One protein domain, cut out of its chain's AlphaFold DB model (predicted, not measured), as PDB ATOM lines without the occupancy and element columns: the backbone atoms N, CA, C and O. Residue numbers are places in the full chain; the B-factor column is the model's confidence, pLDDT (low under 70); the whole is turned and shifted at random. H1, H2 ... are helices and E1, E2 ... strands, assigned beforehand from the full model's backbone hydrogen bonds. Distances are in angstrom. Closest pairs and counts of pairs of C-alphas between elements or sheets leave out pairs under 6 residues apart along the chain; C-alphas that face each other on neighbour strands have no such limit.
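What this domain is: This is residues 28 to 137 of the 349 residues of an uncharacterized protein of Embleya hyalina (UniProt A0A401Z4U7). Four short helices, H1 to H4, make a chain of crossed helices, each meeting the next at a large angle, with the short strand E1 packed beside H2 and H3 and tied in by loops. A small two-strand ribbon, E2 and E3, packs beside the first residues of H1, and the little helix H5 sits in the loop that joins its strands, toward one end of the longest axis. The 110 printed residues hold five named helices and three named strands in the order H1 H2 H3 H4 E1 E2 H5 E3; the sheet, E2 - E3, is antiparallel. The class is mixed, helices and strands, though under half of the residues are in named elements. The whole is compact, with a radius of gyration of the C-alphas of 13.0 A and spans of 39 by 29 by 27 A.

How they stand to each other: Start with H1, residues 28 to 37, and go on to H2, residues 42 to 49: they touch, about perpendicular at 81 degrees, with Val 32 and Leu 42 as their closest C-alphas at 5.2 A. H2 touches H3, residues 68 to 78, at a steep tilt of 66 degrees, opposite ways; the C-alphas of Leu 49 and Ala 70 come closest, at 5.2 A. H3 touches H4, residues 82 to 88, about perpendicular at 81 degrees, the closest C-alphas being those of Ala 75 and Val 82, 5.6 A apart. H1 and H4 are apart. Look next at E1, residues 104 to 106, which pairs with no named strand; residues 51 to 52 pair with its residues 104 to 105, parallel, and residues 65 to 66 with its residues 105 to 106, antiparallel. E2, residues 115 to 118, and E3, residues 133 to 136, are antiparallel neighbours at 136 degrees; check N 115 and O 136 at 2.8 A and N 134 and O 117 at 2.9 A, both within hydrogen-bond range. The closest C-alphas of H1 and E3 are those of Ser 29 and Trp 133, 5.5 A apart. H5, residues 121 to 125, touches no helix. In H1, H2, H3, H4 and H5 every O i to N i+4 pair is within hydrogen-bond range.

Where its parts are: Find C-alpha 28 at (39.484, -29.456, -26.212); from there H1 runs 14.2 A to C-alpha 37. H2 measures 10.5 A, H3 15.3 A from C-alpha 68 at (47.956, -37.791, -15.094), and H4 10.0 A. E1 spans 7.0 A, E2 10.1 A and H5 5.8 A. E3 covers 9.0 A and ends at C-alpha 136, (48.567, -29.246, -36.189).

The domain as a whole: The two C-alphas farthest apart, those of Glu 101 and Cys 122, are 39.5 A from each other. The printed part has no cut; its long links are H2 to H3 and H4 to E1. Mean pLDDT of the printed part is 93.8, and no printed residue is under 70.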
ATOM      1  N   GLY A  28      40.638 -30.347 -26.364       96.19
ATOM      2  CA  GLY A  28      39.484 -29.456 -26.212       96.19
ATOM      3  C   GLY A  28      38.338 -29.787 -27.175       96.19
ATOM      4  O   GLY A  28      37.198 -29.945 -26.741       96.19
ATOM      5  N   SER A  29      38.630 -29.983 -28.468       96.81
ATOM      6  CA  SER A  29      37.617 -30.355 -29.474       96.81
ATOM      7  C   SER A  29      36.924 -31.673 -29.139       96.81
ATOM      8  O   SER A  29      35.699 -31.776 -29.231       96.81
ATOM      9  N   PHE A  30      37.694 -32.685 -28.732       97.88
ATOM     10  CA  PHE A  30      37.138 -33.975 -28.338       97.88
ATOM     11  C   PHE A  30      36.225 -33.851 -27.112       97.88
ATOM     12  O   PHE A  30      35.114 -34.383 -27.132       97.88
ATOM     13  N   LEU A  31      36.668 -33.136 -26.070       96.94
ATOM     14  CA  LEU A  31      35.910 -32.969 -24.827       96.94
ATOM     15  C   LEU A  31      34.596 -32.217 -25.059       96.94
ATOM     16  O   LEU A  31      33.563 -32.676 -24.586       96.94
ATOM     17  N   VAL A  32      34.600 -31.135 -25.849       96.00
ATOM     18  CA  VAL A  32      33.372 -30.394 -26.205       96.00
ATOM     19  C   VAL A  32      32.363 -31.303 -26.892       96.00
ATOM     20  O   VAL A  32      31.199 -31.355 -26.504       96.00
ATOM     21  N   ARG A  33      32.805 -32.053 -27.905       96.12
ATOM     22  CA  ARG A  33      31.919 -32.951 -28.651       96.12
ATOM     23  C   ARG A  33      31.383 -34.078 -27.785       96.12
ATOM     24  O   ARG A  33      30.229 -34.469 -27.935       96.12
ATOM     25  N   TRP A  34      32.224 -34.630 -26.919       96.19
ATOM     26  CA  TRP A  34      31.824 -35.710 -26.034       96.19
ATOM     27  C   TRP A  34      30.865 -35.233 -24.935       96.19
ATOM     28  O   TRP A  34      29.882 -35.924 -24.665       96.19
ATOM     29  N   ALA A  35      31.081 -34.036 -24.384       95.31
ATOM     30  CA  ALA A  35      30.155 -33.386 -23.461       95.31
ATOM     31  C   ALA A  35      28.796 -33.126 -24.118       95.31
ATOM     32  O   ALA A  35      27.773 -33.593 -23.617       95.31
ATOM     33  N   ALA A  36      28.797 -32.501 -25.298       94.88
ATOM     34  CA  ALA A  36      27.580 -32.225 -26.055       94.88
ATOM     35  C   ALA A  36      26.803 -33.508 -26.391       94.88
ATOM     36  O   ALA A  36      25.583 -33.547 -26.248       94.88
ATOM     37  N   ALA A  37      27.501 -34.585 -26.773       95.12
ATOM     38  CA  ALA A  37      26.869 -35.874 -27.038       95.12
ATOM     39  C   ALA A  37      26.160 -36.453 -25.805       95.12
ATOM     40  O   ALA A  37      25.229 -37.225 -25.975       95.12
ATOM     41  N   ASN A  38      26.565 -36.078 -24.591       95.12
ATOM     42  CA  ASN A  38      25.955 -36.511 -23.333       95.12
ATOM     43  C   ASN A  38      25.098 -35.412 -22.674       95.12
ATOM     44  O   ASN A  38      24.802 -35.501 -21.485       95.12
ATOM     45  N   GLY A  39      24.699 -34.380 -23.428       95.00
ATOM     46  CA  GLY A  39      23.821 -33.312 -22.937       95.00
ATOM     47  C   GLY A  39      24.457 -32.408 -21.878       95.00
ATOM     48  O   GLY A  39      23.741 -31.853 -21.051       95.00
ATOM     49  N   ARG A  40      25.789 -32.281 -21.876       95.12
ATOM     50  CA  ARG A  40      26.558 -31.490 -20.903       95.12
ATOM     51  C   ARG A  40      27.404 -30.417 -21.570       95.12
ATOM     52  O   ARG A  40      27.729 -30.510 -22.756       95.12
ATOM     53  N   THR A  41      27.792 -29.412 -20.793       94.38
ATOM     54  CA  THR A  41      28.745 -28.395 -21.238       94.38
ATOM     55  C   THR A  41      30.188 -28.863 -21.034       94.38
ATOM     56  O   THR A  41      30.464 -29.813 -20.296       94.38
ATOM     57  N   LEU A  42      31.144 -28.190 -21.686       94.00
ATOM     58  CA  LEU A  42      32.566 -28.419 -21.416       94.00
ATOM     59  C   LEU A  42      32.930 -28.064 -19.963       94.00
ATOM     60  O   LEU A  42      33.780 -28.733 -19.389       94.00
ATOM     61  N   GLY A  43      32.287 -27.046 -19.381       94.50
ATOM     62  CA  GLY A  43      32.495 -26.642 -17.988       94.50
ATOM     63  C   GLY A  43      32.159 -27.767 -17.018       94.50
ATOM     64  O   GLY A  43      33.045 -28.207 -16.294       94.50
ATOM     65  N   ASP A  44      30.940 -28.310 -17.109       93.00
ATOM     66  CA  ASP A  44      30.484 -29.421 -16.253       93.00
ATOM     67  C   ASP A  44      31.430 -30.625 -16.347       93.00
ATOM     68  O   ASP A  44      31.766 -31.266 -15.357       93.00
ATOM     69  N   LEU A  45      31.883 -30.939 -17.566       94.50
ATOM     70  CA  LEU A  45      32.812 -32.039 -17.785       94.50
ATOM     71  C   LEU A  45      34.184 -31.777 -17.148       94.50
ATOM     72  O   LEU A  45      34.790 -32.690 -16.599       94.50
ATOM     73  N   LEU A  46      34.717 -30.563 -17.266       95.31
ATOM     74  CA  LEU A  46      36.022 -30.232 -16.699       95.31
ATOM     75  C   LEU A  46      35.979 -30.157 -15.173       95.31
ATOM     76  O   LEU A  46      36.936 -30.588 -14.532       95.31
ATOM     77  N   GLU A  47      34.871 -29.684 -14.603       93.56
ATOM     78  CA  GLU A  47      34.612 -29.768 -13.166       93.56
ATOM     79  C   GLU A  47      34.616 -31.219 -12.679       93.56
ATOM     80  O   GLU A  47      35.172 -31.473 -11.623       93.56
ATOM     81  N   ASP A  48      34.106 -32.176 -13.460       92.75
ATOM     82  CA  ASP A  48      34.180 -33.610 -13.133       92.75
ATOM     83  C   ASP A  48      35.597 -34.214 -13.286       92.75
ATOM     84  O   ASP A  48      35.885 -35.281 -12.738       92.75
ATOM     85  N   LEU A  49      36.491 -33.567 -14.042       94.12
ATOM     86  CA  LEU A  49      37.846 -34.063 -14.316       94.12
ATOM     87  C   LEU A  49      38.903 -33.558 -13.332       94.12
ATOM     88  O   LEU A  49      39.992 -34.137 -13.281       94.12
ATOM     89  N   GLY A  50      38.625 -32.488 -12.586       94.62
ATOM     90  CA  GLY A  50      39.531 -31.952 -11.576       94.62
ATOM     91  C   GLY A  50      39.495 -30.432 -11.447       94.62
ATOM     92  O   GLY A  50      38.631 -29.746 -11.988       94.62
ATOM     93  N   GLU A  51      40.475 -29.892 -10.728       94.25
ATOM     94  CA  GLU A  51      40.583 -28.454 -10.486       94.25
ATOM     95  C   GLU A  51      41.146 -27.710 -11.705       94.25
ATOM     96  O   GLU A  51      42.156 -28.109 -12.296       94.25
ATOM     97  N   GLY A  52      40.515 -26.586 -12.052       90.12
ATOM     98  CA  GLY A  52      40.991 -25.642 -13.061       90.12
ATOM     99  C   GLY A  52      41.024 -24.218 -12.519       90.12
ATOM    100  O   GLY A  52      40.243 -23.854 -11.646       90.12
ATOM    101  N   GLY A  53      41.949 -23.405 -13.035       77.56
ATOM    102  CA  GLY A  53      42.152 -22.021 -12.583       77.56
ATOM    103  C   GLY A  53      41.464 -20.947 -13.432       77.56
ATOM    104  O   GLY A  53      41.616 -19.765 -13.145       77.56
ATOM    105  N   GLN A  54      40.768 -21.325 -14.506       85.19
ATOM    106  CA  GLN A  54      40.140 -20.390 -15.444       85.19
ATOM    107  C   GLN A  54      38.952 -21.051 -16.149       85.19
ATOM    108  O   GLN A  54      38.983 -22.267 -16.307       85.19
ATOM    109  N   PRO A  55      37.942 -20.298 -16.616       87.12
ATOM    110  CA  PRO A  55      36.856 -20.855 -17.418       87.12
ATOM    111  C   PRO A  55      37.374 -21.553 -18.687       87.12
ATOM    112  O   PRO A  55      38.369 -21.103 -19.267       87.12
ATOM    113  N   PRO A  56      36.713 -22.624 -19.160       86.94
ATOM    114  CA  PRO A  56      37.064 -23.219 -20.439       86.94
ATOM    115  C   PRO A  56      36.875 -22.229 -21.587       86.94
ATOM    116  O   PRO A  56      35.826 -21.600 -21.718       86.94
ATOM    117  N   ALA A  57      37.877 -22.147 -22.454       88.06
ATOM    118  CA  ALA A  57      37.795 -21.413 -23.704       88.06
ATOM    119  C   ALA A  57      37.273 -22.295 -24.852       88.06
ATOM    120  O   ALA A  57      37.259 -23.527 -24.779       88.06
ATOM    121  N   ASP A  58      36.844 -21.639 -25.930       89.25
ATOM    122  CA  ASP A  58      36.417 -22.286 -27.171       89.25
ATOM    123  C   ASP A  58      37.531 -23.200 -27.745       89.25
ATOM    124  O   ASP A  58      38.701 -22.804 -27.757       89.25
ATOM    125  N   PRO A  59      37.208 -24.404 -28.259       86.56
ATOM    126  CA  PRO A  59      38.197 -25.378 -28.737       86.56
ATOM    127  C   PRO A  59      38.975 -24.946 -29.990       86.56
ATOM    128  O   PRO A  59      39.972 -25.582 -30.328       86.56
ATOM    129  N   GLY A  60      38.535 -23.897 -30.694       89.25
ATOM    130  CA  GLY A  60      39.311 -23.234 -31.748       89.25
ATOM    131  C   GLY A  60      40.229 -22.130 -31.234       89.25
ATOM    132  O   GLY A  60      40.910 -21.459 -32.018       89.25
ATOM    133  N   SER A  61      40.225 -21.916 -29.920       90.06
ATOM    134  CA  SER A  61      40.873 -20.795 -29.259       90.06
ATOM    135  C   SER A  61      41.887 -21.188 -28.206       90.06
ATOM    136  O   SER A  61      42.835 -20.436 -28.007       90.06
ATOM    137  N   ALA A  62      41.713 -22.343 -27.579       92.44
ATOM    138  CA  ALA A  62      42.621 -22.865 -26.578       92.44
ATOM    139  C   ALA A  62      42.662 -24.394 -26.641       92.44
ATOM    140  O   ALA A  62      41.704 -25.049 -27.059       92.44
ATOM    141  N   GLU A  63      43.796 -24.959 -26.240       95.19
ATOM    142  CA  GLU A  63      43.951 -26.405 -26.079       95.19
ATOM    143  C   GLU A  63      43.736 -26.778 -24.610       95.19
ATOM    144  O   GLU A  63      44.054 -25.993 -23.726       95.19
ATOM    145  N   VAL A  64      43.225 -27.981 -24.339       96.12
ATOM    146  CA  VAL A  64      43.051 -28.486 -22.971       96.12
ATOM    147  C   VAL A  64      44.167 -29.469 -22.633       96.12
ATOM    148  O   VAL A  64      44.344 -30.498 -23.291       96.12
ATOM    149  N   TYR A  65      44.883 -29.180 -21.553       96.50
ATOM    150  CA  TYR A  65      45.903 -30.044 -20.970       96.50
ATOM    151  C   TYR A  65      45.415 -30.617 -19.648       96.50
ATOM    152  O   TYR A  65      44.750 -29.931 -18.870       96.50
ATOM    153  N   LEU A  66      45.760 -31.877 -19.396       97.56
ATOM    154  CA  LEU A  66      45.334 -32.630 -18.218       97.56
ATOM    155  C   LEU A  66      46.552 -33.125 -17.441       97.56
ATOM    156  O   LEU A  66      47.577 -33.473 -18.034       97.56
ATOM    157  N   SER A  67      46.424 -33.214 -16.119       97.81
ATOM    158  CA  SER A  67      47.352 -33.993 -15.298       97.81
ATOM    159  C   SER A  67      47.148 -35.499 -15.511       97.81
ATOM    160  O   SER A  67      46.160 -35.946 -16.107       97.81
ATOM    161  N   ARG A  68      48.084 -36.323 -15.023       97.56
ATOM    162  CA  ARG A  68      47.956 -37.791 -15.094       97.56
ATOM    163  C   ARG A  68      46.697 -38.318 -14.382       97.56
ATOM    164  O   ARG A  68      46.009 -39.134 -15.001       97.56
ATOM    165  N   PRO A  69      46.349 -37.862 -13.162       97.56
ATOM    166  CA  PRO A  69      45.095 -38.254 -12.520       97.56
ATOM    167  C   PRO A  69      43.851 -37.823 -13.305       97.56
ATOM    168  O   PRO A  69      42.971 -38.648 -13.527       97.56
ATOM    169  N   ALA A  70      43.793 -36.585 -13.815       97.50
ATOM    170  CA  ALA A  70      42.659 -36.122 -14.630       97.50
ATOM    171  C   ALA A  70      42.490 -36.953 -15.918       97.50
ATOM    172  O   ALA A  70      41.378 -37.286 -16.325       97.50
ATOM    173  N   LEU A  71      43.595 -37.375 -16.542       97.94
ATOM    174  CA  LEU A  71      43.564 -38.304 -17.672       97.94
ATOM    175  C   LEU A  71      43.050 -39.703 -17.285       97.94
ATOM    176  O   LEU A  71      42.362 -40.342 -18.082       97.94
ATOM    177  N   ALA A  72      43.378 -40.197 -16.089       96.81
ATOM    178  CA  ALA A  72      42.842 -41.462 -15.586       96.81
ATOM    179  C   ALA A  72      41.326 -41.369 -15.334       96.81
ATOM    180  O   ALA A  72      40.591 -42.287 -15.700       96.81
ATOM    181  N   TRP A  73      40.848 -40.234 -14.814       95.44
ATOM    182  CA  TRP A  73      39.418 -39.949 -14.689       95.44
ATOM    183  C   TRP A  73      38.722 -39.902 -16.046       95.44
ATOM    184  O   TRP A  73      37.735 -40.608 -16.251       95.44
ATOM    185  N   LEU A  74      39.289 -39.188 -17.022       96.69
ATOM    186  CA  LEU A  74      38.766 -39.171 -18.389       96.69
ATOM    187  C   LEU A  74      38.696 -40.584 -18.990       96.69
ATOM    188  O   LEU A  74      37.725 -40.929 -19.666       96.69
ATOM    189  N   ALA A  75      39.707 -41.418 -18.744       96.38
ATOM    190  CA  ALA A  75      39.724 -42.812 -19.181       96.38
ATOM    191  C   ALA A  75      38.574 -43.627 -18.574       96.38
ATOM    192  O   ALA A  75      37.885 -44.343 -19.306       96.38
ATOM    193  N   ALA A  76      38.328 -43.479 -17.271       94.38
ATOM    194  CA  ALA A  76      37.215 -44.130 -16.587       94.38
ATOM    195  C   ALA A  76      35.858 -43.663 -17.139       94.38
ATOM    196  O   ALA A  76      35.040 -44.490 -17.542       94.38
ATOM    197  N   MET A  77      35.648 -42.349 -17.256       94.25
ATOM    198  CA  MET A  77      34.370 -41.790 -17.707       94.25
ATOM    199  C   MET A  77      34.062 -42.094 -19.181       94.25
ATOM    200  O   MET A  77      32.908 -42.299 -19.548       94.25
ATOM    201  N   THR A  78      35.084 -42.144 -20.041       94.50
ATOM    202  CA  THR A  78      34.915 -42.494 -21.465       94.50
ATOM    203  C   THR A  78      34.880 -44.003 -21.715       94.50
ATOM    204  O   THR A  78      34.618 -44.424 -22.845       94.50
ATOM    205  N   GLY A  79      35.209 -44.823 -20.710       93.75
ATOM    206  CA  GLY A  79      35.425 -46.262 -20.872       93.75
ATOM    207  C   GLY A  79      36.601 -46.602 -21.801       93.75
ATOM    208  O   GLY A  79      36.620 -47.673 -22.406       93.75
ATOM    209  N   ARG A  80      37.570 -45.691 -21.980       95.19
ATOM    210  CA  ARG A  80      38.725 -45.878 -22.879       95.19
ATOM    211  C   ARG A  80      40.015 -45.925 -22.091       95.19
ATOM    212  O   ARG A  80      40.332 -45.004 -21.355       95.19
ATOM    213  N   ALA A  81      40.830 -46.945 -22.339       96.12
ATOM    214  CA  ALA A  81      42.138 -47.047 -21.707       96.12
ATOM    215  C   ALA A  81      43.021 -45.820 -22.018       96.12
ATOM    216  O   ALA A  81      43.062 -45.335 -23.153       96.12
ATOM    217  N   VAL A  82      43.807 -45.374 -21.032       97.25
ATOM    218  CA  VAL A  82      44.739 -44.239 -21.167       97.25
ATOM    219  C   VAL A  82      45.622 -44.332 -22.427       97.25
ATOM    220  O   VAL A  82      45.711 -43.341 -23.154       97.25
ATOM    221  N   PRO A  83      46.229 -45.486 -22.788       97.38
ATOM    222  CA  PRO A  83      47.021 -45.588 -24.017       97.38
ATOM    223  C   PRO A  83      46.233 -45.298 -25.305       97.38
ATOM    224  O   PRO A  83      46.812 -44.808 -26.275       97.38
ATOM    225  N   VAL A  84      44.924 -45.574 -25.326       97.06
ATOM    226  CA  VAL A  84      44.040 -45.274 -26.464       97.06
ATOM    227  C   VAL A  84      43.811 -43.768 -26.569       97.06
ATOM    228  O   VAL A  84      43.988 -43.211 -27.652       97.06
ATOM    229  N   LEU A  85      43.500 -43.101 -25.450       97.50
ATOM    230  CA  LEU A  85      43.335 -41.642 -25.400       97.50
ATOM    231  C   LEU A  85      44.615 -40.921 -25.844       97.50
ATOM    232  O   LEU A  85      44.574 -40.087 -26.743       97.50
ATOM    233  N   ARG A  86      45.773 -41.315 -25.301       96.75
ATOM    234  CA  ARG A  86      47.082 -40.720 -25.634       96.75
ATOM    235  C   ARG A  86      47.493 -40.916 -27.093       96.75
ATOM    236  O   ARG A  86      48.250 -40.115 -27.639       96.75
ATOM    237  N   ARG A  87      47.040 -42.004 -27.722       95.19
ATOM    238  CA  ARG A  87      47.273 -42.257 -29.150       95.19
ATOM    239  C   ARG A  87      46.374 -41.384 -30.021       95.19
ATOM    240  O   ARG A  87      46.829 -40.912 -31.059       95.19
ATOM    241  N   ALA A  88      45.118 -41.209 -29.618       95.75
ATOM    242  CA  ALA A  88      44.119 -40.483 -30.390       95.75
ATOM    243  C   ALA A  88      44.263 -38.955 -30.290       95.75
ATOM    244  O   ALA A  88      44.070 -38.278 -31.297       95.75
ATOM    245  N   LEU A  89      44.621 -38.441 -29.110       97.00
ATOM    246  CA  LEU A  89      44.619 -37.015 -28.778       97.00
ATOM    247  C   LEU A  89      46.057 -36.530 -28.521       97.00
ATOM    248  O   LEU A  89      46.661 -36.912 -27.511       97.00
ATOM    249  N   PRO A  90      46.647 -35.715 -29.419       94.62
ATOM    250  CA  PRO A  90      48.033 -35.269 -29.292       94.62
ATOM    251  C   PRO A  90      48.329 -34.509 -27.994       94.62
ATOM    252  O   PRO A  90      49.406 -34.712 -27.433       94.62
ATOM    253  N   GLY A  91      47.377 -33.714 -27.490       93.56
ATOM    254  CA  GLY A  91      47.513 -32.942 -26.246       93.56
ATOM    255  C   GLY A  91      47.652 -33.791 -24.977       93.56
ATOM    256  O   GLY A  91      48.091 -33.287 -23.952       93.56
ATOM    257  N   LEU A  92      47.358 -35.096 -25.041       96.19
ATOM    258  CA  LEU A  92      47.478 -36.028 -23.909       96.19
ATOM    259  C   LEU A  92      48.798 -36.821 -23.918       96.19
ATOM    260  O   LEU A  92      48.989 -37.779 -23.162       96.19
ATOM    261  N   ARG A  93      49.736 -36.490 -24.809       93.88
ATOM    262  CA  ARG A  93      51.051 -37.148 -24.849       93.88
ATOM    263  C   ARG A  93      51.883 -36.745 -23.630       93.88
ATOM    264  O   ARG A  93      51.750 -35.652 -23.113       93.88
ATOM    265  N   GLY A  94      52.784 -37.635 -23.204       91.94
ATOM    266  CA  GLY A  94      53.527 -37.511 -21.939       91.94
ATOM    267  C   GLY A  94      54.192 -36.146 -21.702       91.94
ATOM    268  O   GLY A  94      53.984 -35.599 -20.629       91.94
ATOM    269  N   PRO A  95      54.918 -35.575 -22.685       91.50
ATOM    270  CA  PRO A  95      55.537 -34.251 -22.545       91.50
ATOM    271  C   PRO A  95      54.561 -33.074 -22.393       91.50
ATOM    272  O   PRO A  95      55.001 -31.981 -22.076       91.50
ATOM    273  N   LEU A  96      53.267 -33.278 -22.663       93.06
ATOM    274  CA  LEU A  96      52.220 -32.253 -22.613       93.06
ATOM    275  C   LEU A  96      51.250 -32.452 -21.439       93.06
ATOM    276  O   LEU A  96      50.298 -31.692 -21.295       93.06
ATOM    277  N   LEU A  97      51.461 -33.477 -20.608       96.25
ATOM    278  CA  LEU A  97      50.670 -33.644 -19.392       96.25
ATOM    279  C   LEU A  97      51.106 -32.622 -18.346       96.25
ATOM    280  O   LEU A  97      52.299 -32.364 -18.181       96.25
ATOM    281  N   LEU A  98      50.135 -32.091 -17.605       95.81
ATOM    282  CA  LEU A  98      50.422 -31.218 -16.474       95.81
ATOM    283  C   LEU A  98      51.154 -32.010 -15.375       95.81
ATOM    284  O   LEU A  98      50.814 -33.177 -15.139       95.81
ATOM    285  N   PRO A  99      52.150 -31.405 -14.706       94.94
ATOM    286  CA  PRO A  99      52.845 -32.042 -13.594       94.94
ATOM    287  C   PRO A  99      51.948 -32.138 -12.348       94.94
ATOM    288  O   PRO A  99      50.980 -31.390 -12.208       94.94
ATOM    289  N   GLY A 100      52.317 -33.024 -11.419       93.44
ATOM    290  CA  GLY A 100      51.660 -33.186 -10.117       93.44
ATOM    291  C   GLY A 100      50.779 -34.433  -9.995       93.44
ATOM    292  O   GLY A 100      50.489 -35.116 -10.979       93.44
ATOM    293  N   GLU A 101      50.366 -34.704  -8.753       94.06
ATOM    294  CA  GLU A 101      49.614 -35.903  -8.344       94.06
ATOM    295  C   GLU A 101      48.108 -35.652  -8.157       94.06
ATOM    296  O   GLU A 101      47.349 -36.588  -7.919       94.06
ATOM    297  N   ASP A 102      47.654 -34.407  -8.329       95.69
ATOM    298  CA  ASP A 102      46.237 -34.048  -8.235       95.69
ATOM    299  C   ASP A 102      45.558 -34.048  -9.611       95.69
ATOM    300  O   ASP A 102      46.179 -33.790 -10.651       95.69
ATOM    301  N   ALA A 103      44.248 -34.292  -9.627       96.62
ATOM    302  CA  ALA A 103      43.423 -34.154 -10.820       96.62
ATOM    303  C   ALA A 103      43.250 -32.665 -11.159       96.62
ATOM    304  O   ALA A 103      42.594 -31.925 -10.429       96.62
ATOM    305  N   ARG A 104      43.884 -32.220 -12.249       96.62
ATOM    306  CA  ARG A 104      43.913 -30.817 -12.673       96.62
ATOM    307  C   ARG A 104      43.814 -30.696 -14.183       96.62
ATOM    308  O   ARG A 104      44.278 -31.574 -14.922       96.62
ATOM    309  N   TRP A 105      43.300 -29.563 -14.631       96.44
ATOM    310  CA  TRP A 105      43.278 -29.189 -16.037       96.44
ATOM    311  C   TRP A 105      43.684 -27.728 -16.242       96.44
ATOM    312  O   TRP A 105      43.593 -26.884 -15.350       96.44
ATOM    313  N   HIS A 106      44.168 -27.430 -17.443       94.81
ATOM    314  CA  HIS A 106      44.590 -26.094 -17.842       94.81
ATOM    315  C   HIS A 106      44.257 -25.853 -19.315       94.81
ATOM    316  O   HIS A 106      44.424 -26.750 -20.141       94.81
ATOM    317  N   CYS A 107      43.798 -24.644 -19.636       93.25
ATOM    318  CA  CYS A 107      43.334 -24.272 -20.970       93.25
ATOM    319  C   CYS A 107      44.010 -22.969 -21.440       93.25
ATOM    320  O   CYS A 107      43.405 -21.902 -21.349       93.25
ATOM    321  N   PRO A 108      45.293 -22.995 -21.848       90.19
ATOM    322  CA  PRO A 108      45.988 -21.790 -22.275       90.19
ATOM    323  C   PRO A 108      45.521 -21.354 -23.668       90.19
ATOM    324  O   PRO A 108      45.352 -22.174 -24.573       90.19
ATOM    325  N   TRP A 109      45.392 -20.038 -23.863       86.62
ATOM    326  CA  TRP A 109      45.070 -19.425 -25.160       86.62
ATOM    327  C   TRP A 109      46.109 -19.728 -26.247       86.62
ATOM    328  O   TRP A 109      45.779 -19.789 -27.430       86.62
ATOM    329  N   THR A 110      47.362 -19.944 -25.847       87.06
ATOM    330  CA  THR A 110      48.434 -20.399 -26.733       87.06
ATOM    331  C   THR A 110      48.731 -21.863 -26.416       87.06
ATOM    332  O   THR A 110      49.193 -22.147 -25.307       87.06
ATOM    333  N   PRO A 111      48.486 -22.803 -27.347       89.38
ATOM    334  CA  PRO A 111      48.860 -24.196 -27.149       89.38
ATOM    335  C   PRO A 111      50.359 -24.331 -26.852       89.38
ATOM    336  O   PRO A 111      51.192 -23.715 -27.509       89.38
ATOM    337  N   ALA A 112      50.709 -25.186 -25.893       87.38
ATOM    338  CA  ALA A 112      52.093 -25.500 -25.538       87.38
ATOM    339  C   ALA A 112      52.855 -26.243 -26.653       87.38
ATOM    340  O   ALA A 112      54.079 -26.334 -26.615       87.38
ATOM    341  N   ALA A 113      52.142 -26.809 -27.630       86.06
ATOM    342  CA  ALA A 113      52.738 -27.427 -28.805       86.06
ATOM    343  C   ALA A 113      51.801 -27.321 -30.005       86.06
ATOM    344  O   ALA A 113      50.620 -27.646 -29.895       86.06
ATOM    345  N   GLY A 114      52.358 -26.952 -31.158       89.75
ATOM    346  CA  GLY A 114      51.594 -26.798 -32.390       89.75
ATOM    347  C   GLY A 114      50.572 -25.664 -32.315       89.75
ATOM    348  O   GLY A 114      50.680 -24.739 -31.516       89.75
ATOM    349  N   VAL A 115      49.573 -25.737 -33.184       92.12
ATOM    350  CA  VAL A 115      48.542 -24.720 -33.370       92.12
ATOM    351  C   VAL A 115      47.211 -25.373 -33.717       92.12
ATOM    352  O   VAL A 115      47.152 -26.426 -34.357       92.12
ATOM    353  N   LEU A 116      46.124 -24.739 -33.291       94.12
ATOM    354  CA  LEU A 116      44.777 -25.229 -33.551       94.12
ATOM    355  C   LEU A 116      44.340 -24.830 -34.958       94.12
ATOM    356  O   LEU A 116      44.321 -23.651 -35.317       94.12
ATOM    357  N   VAL A 117      43.965 -25.825 -35.754       94.38
ATOM    358  CA  VAL A 117      43.401 -25.628 -37.094       94.38
ATOM    359  C   VAL A 117      42.138 -26.454 -37.249       94.38
ATOM    360  O   VAL A 117      41.970 -27.489 -36.597       94.38
ATOM    361  N   ARG A 118      41.238 -26.036 -38.138       94.38
ATOM    362  CA  ARG A 118      40.028 -26.818 -38.401       94.38
ATOM    363  C   ARG A 118      40.384 -28.179 -38.996       94.38
ATOM    364  O   ARG A 118      41.251 -28.302 -39.869       94.38
ATOM    365  N   ALA A 119      39.685 -29.218 -38.555       95.25
ATOM    366  CA  ALA A 119      39.729 -30.522 -39.192       95.25
ATOM    367  C   ALA A 119      39.149 -30.439 -40.613       95.25
ATOM    368  O   ALA A 119      38.315 -29.593 -40.930       95.25
ATOM    369  N   CYS A 120      39.547 -31.366 -41.486       95.31
ATOM    370  CA  CYS A 120      38.897 -31.490 -42.788       95.31
ATOM    371  C   CYS A 120      37.402 -31.820 -42.594       95.31
ATOM    372  O   CYS A 120      37.121 -32.861 -41.992       95.31
ATOM    373  N   PRO A 121      36.461 -31.043 -43.170       93.56
ATOM    374  CA  PRO A 121      35.027 -31.242 -42.935       93.56
ATOM    375  C   PRO A 121      34.542 -32.632 -43.349       93.56
ATOM    376  O   PRO A 121      33.721 -33.237 -42.676       93.56
ATOM    377  N   CYS A 122      35.097 -33.194 -44.428       95.00
ATOM    378  CA  CYS A 122      34.751 -34.546 -44.869       95.00
ATOM    379  C   CYS A 122      35.255 -35.625 -43.894       95.00
ATOM    380  O   CYS A 122      34.558 -36.602 -43.637       95.00
ATOM    381  N   CYS A 123      36.466 -35.464 -43.342       96.00
ATOM    382  CA  CYS A 123      36.998 -36.397 -42.342       96.00
ATOM    383  C   CYS A 123      36.230 -36.298 -41.020       96.00
ATOM    384  O   CYS A 123      35.943 -37.326 -40.410       96.00
ATOM    385  N   ALA A 124      35.932 -35.071 -40.594       95.25
ATOM    386  CA  ALA A 124      35.171 -34.763 -39.394       95.25
ATOM    387  C   ALA A 124      33.737 -35.312 -39.511       95.25
ATOM    388  O   ALA A 124      33.318 -36.122 -38.684       95.25
ATOM    389  N   GLY A 125      33.041 -35.011 -40.612       95.44
ATOM    390  CA  GLY A 125      31.684 -35.488 -40.886       95.44
ATOM    391  C   GLY A 125      31.581 -37.015 -40.921       95.44
ATOM    392  O   GLY A 125      30.694 -37.586 -40.294       95.44
ATOM    393  N   ALA A 126      32.560 -37.708 -41.517       95.62
ATOM    394  CA  ALA A 126      32.631 -39.176 -41.491       95.62
ATOM    395  C   ALA A 126      32.796 -39.779 -40.074       95.62
ATOM    396  O   ALA A 126      32.703 -40.998 -39.894       95.62
ATOM    397  N   ARG A 127      33.074 -38.949 -39.062       95.56
ATOM    398  CA  ARG A 127      33.175 -39.306 -37.639       95.56
ATOM    399  C   ARG A 127      32.066 -38.674 -36.790       95.56
ATOM    400  O   ARG A 127      32.172 -38.719 -35.565       95.56
ATOM    401  N   GLY A 128      31.022 -38.125 -37.416       93.81
ATOM    402  CA  GLY A 128      29.924 -37.452 -36.721       93.81
ATOM    403  C   GLY A 128      30.370 -36.152 -36.051       93.81
ATOM    404  O   GLY A 128      29.993 -35.883 -34.916       93.81
ATOM    405  N   ALA A 129      31.255 -35.394 -36.701       92.25
ATOM    406  CA  ALA A 129      31.755 -34.113 -36.216       92.25
ATOM    407  C   ALA A 129      31.474 -33.025 -37.258       92.25
ATOM    408  O   ALA A 129      32.011 -33.096 -38.363       92.25
ATOM    409  N   ALA A 130      30.638 -32.041 -36.917       84.31
ATOM    410  CA  ALA A 130      30.396 -30.882 -37.778       84.31
ATOM    411  C   ALA A 130      31.576 -29.900 -37.705       84.31
ATOM    412  O   ALA A 130      32.170 -29.566 -38.728       84.31
ATOM    413  N   ASP A 131      31.983 -29.564 -36.479       86.31
ATOM    414  CA  ASP A 131      33.142 -28.734 -36.178       86.31
ATOM    415  C   ASP A 131      34.092 -29.494 -35.259       86.31
ATOM    416  O   ASP A 131      33.755 -29.858 -34.135       86.31
ATOM    417  N   ALA A 132      35.285 -29.776 -35.775       94.38
ATOM    418  CA  ALA A 132      36.367 -30.356 -35.002       94.38
ATOM    419  C   ALA A 132      37.642 -29.561 -35.256       94.38
ATOM    420  O   ALA A 132      37.914 -29.142 -36.386       94.38
ATOM    421  N   TRP A 133      38.433 -29.403 -34.206       96.25
ATOM    422  CA  TRP A 133      39.742 -28.771 -34.252       96.25
ATOM    423  C   TRP A 133      40.818 -29.827 -34.055       96.25
ATOM    424  O   TRP A 133      40.627 -30.817 -33.348       96.25
ATOM    425  N   VAL A 134      41.936 -29.657 -34.747       95.94
ATOM    426  CA  VAL A 134      43.094 -30.542 -34.646       95.94
ATOM    427  C   VAL A 134      44.301 -29.753 -34.180       95.94
ATOM    428  O   VAL A 134      44.452 -28.582 -34.532       95.94
ATOM    429  N   LEU A 135      45.168 -30.419 -33.425       94.62
ATOM    430  CA  LEU A 135      46.463 -29.871 -33.053       94.62
ATOM    431  C   LEU A 135      47.446 -30.154 -34.193       94.62
ATOM    432  O   LEU A 135      47.947 -31.272 -34.336       94.62
ATOM    433  N   ALA A 136      47.656 -29.162 -35.055       92.94
ATOM    434  CA  ALA A 136      48.567 -29.246 -36.189       92.94
ATOM    435  C   ALA A 136      49.936 -28.660 -35.840       92.94
ATOM    436  O   ALA A 136      50.074 -27.843 -34.938       92.94
ATOM    437  N   ARG A 137      50.961 -29.078 -36.581       89.81
ATOM    438  CA  ARG A 137      52.308 -28.512 -36.467       89.81
ATOM    439  C   ARG A 137      52.356 -27.056 -36.945       89.81
ATOM    440  O   ARG A 137      52.984 -26.221 -36.308       89.81
TER     441      ARG A 137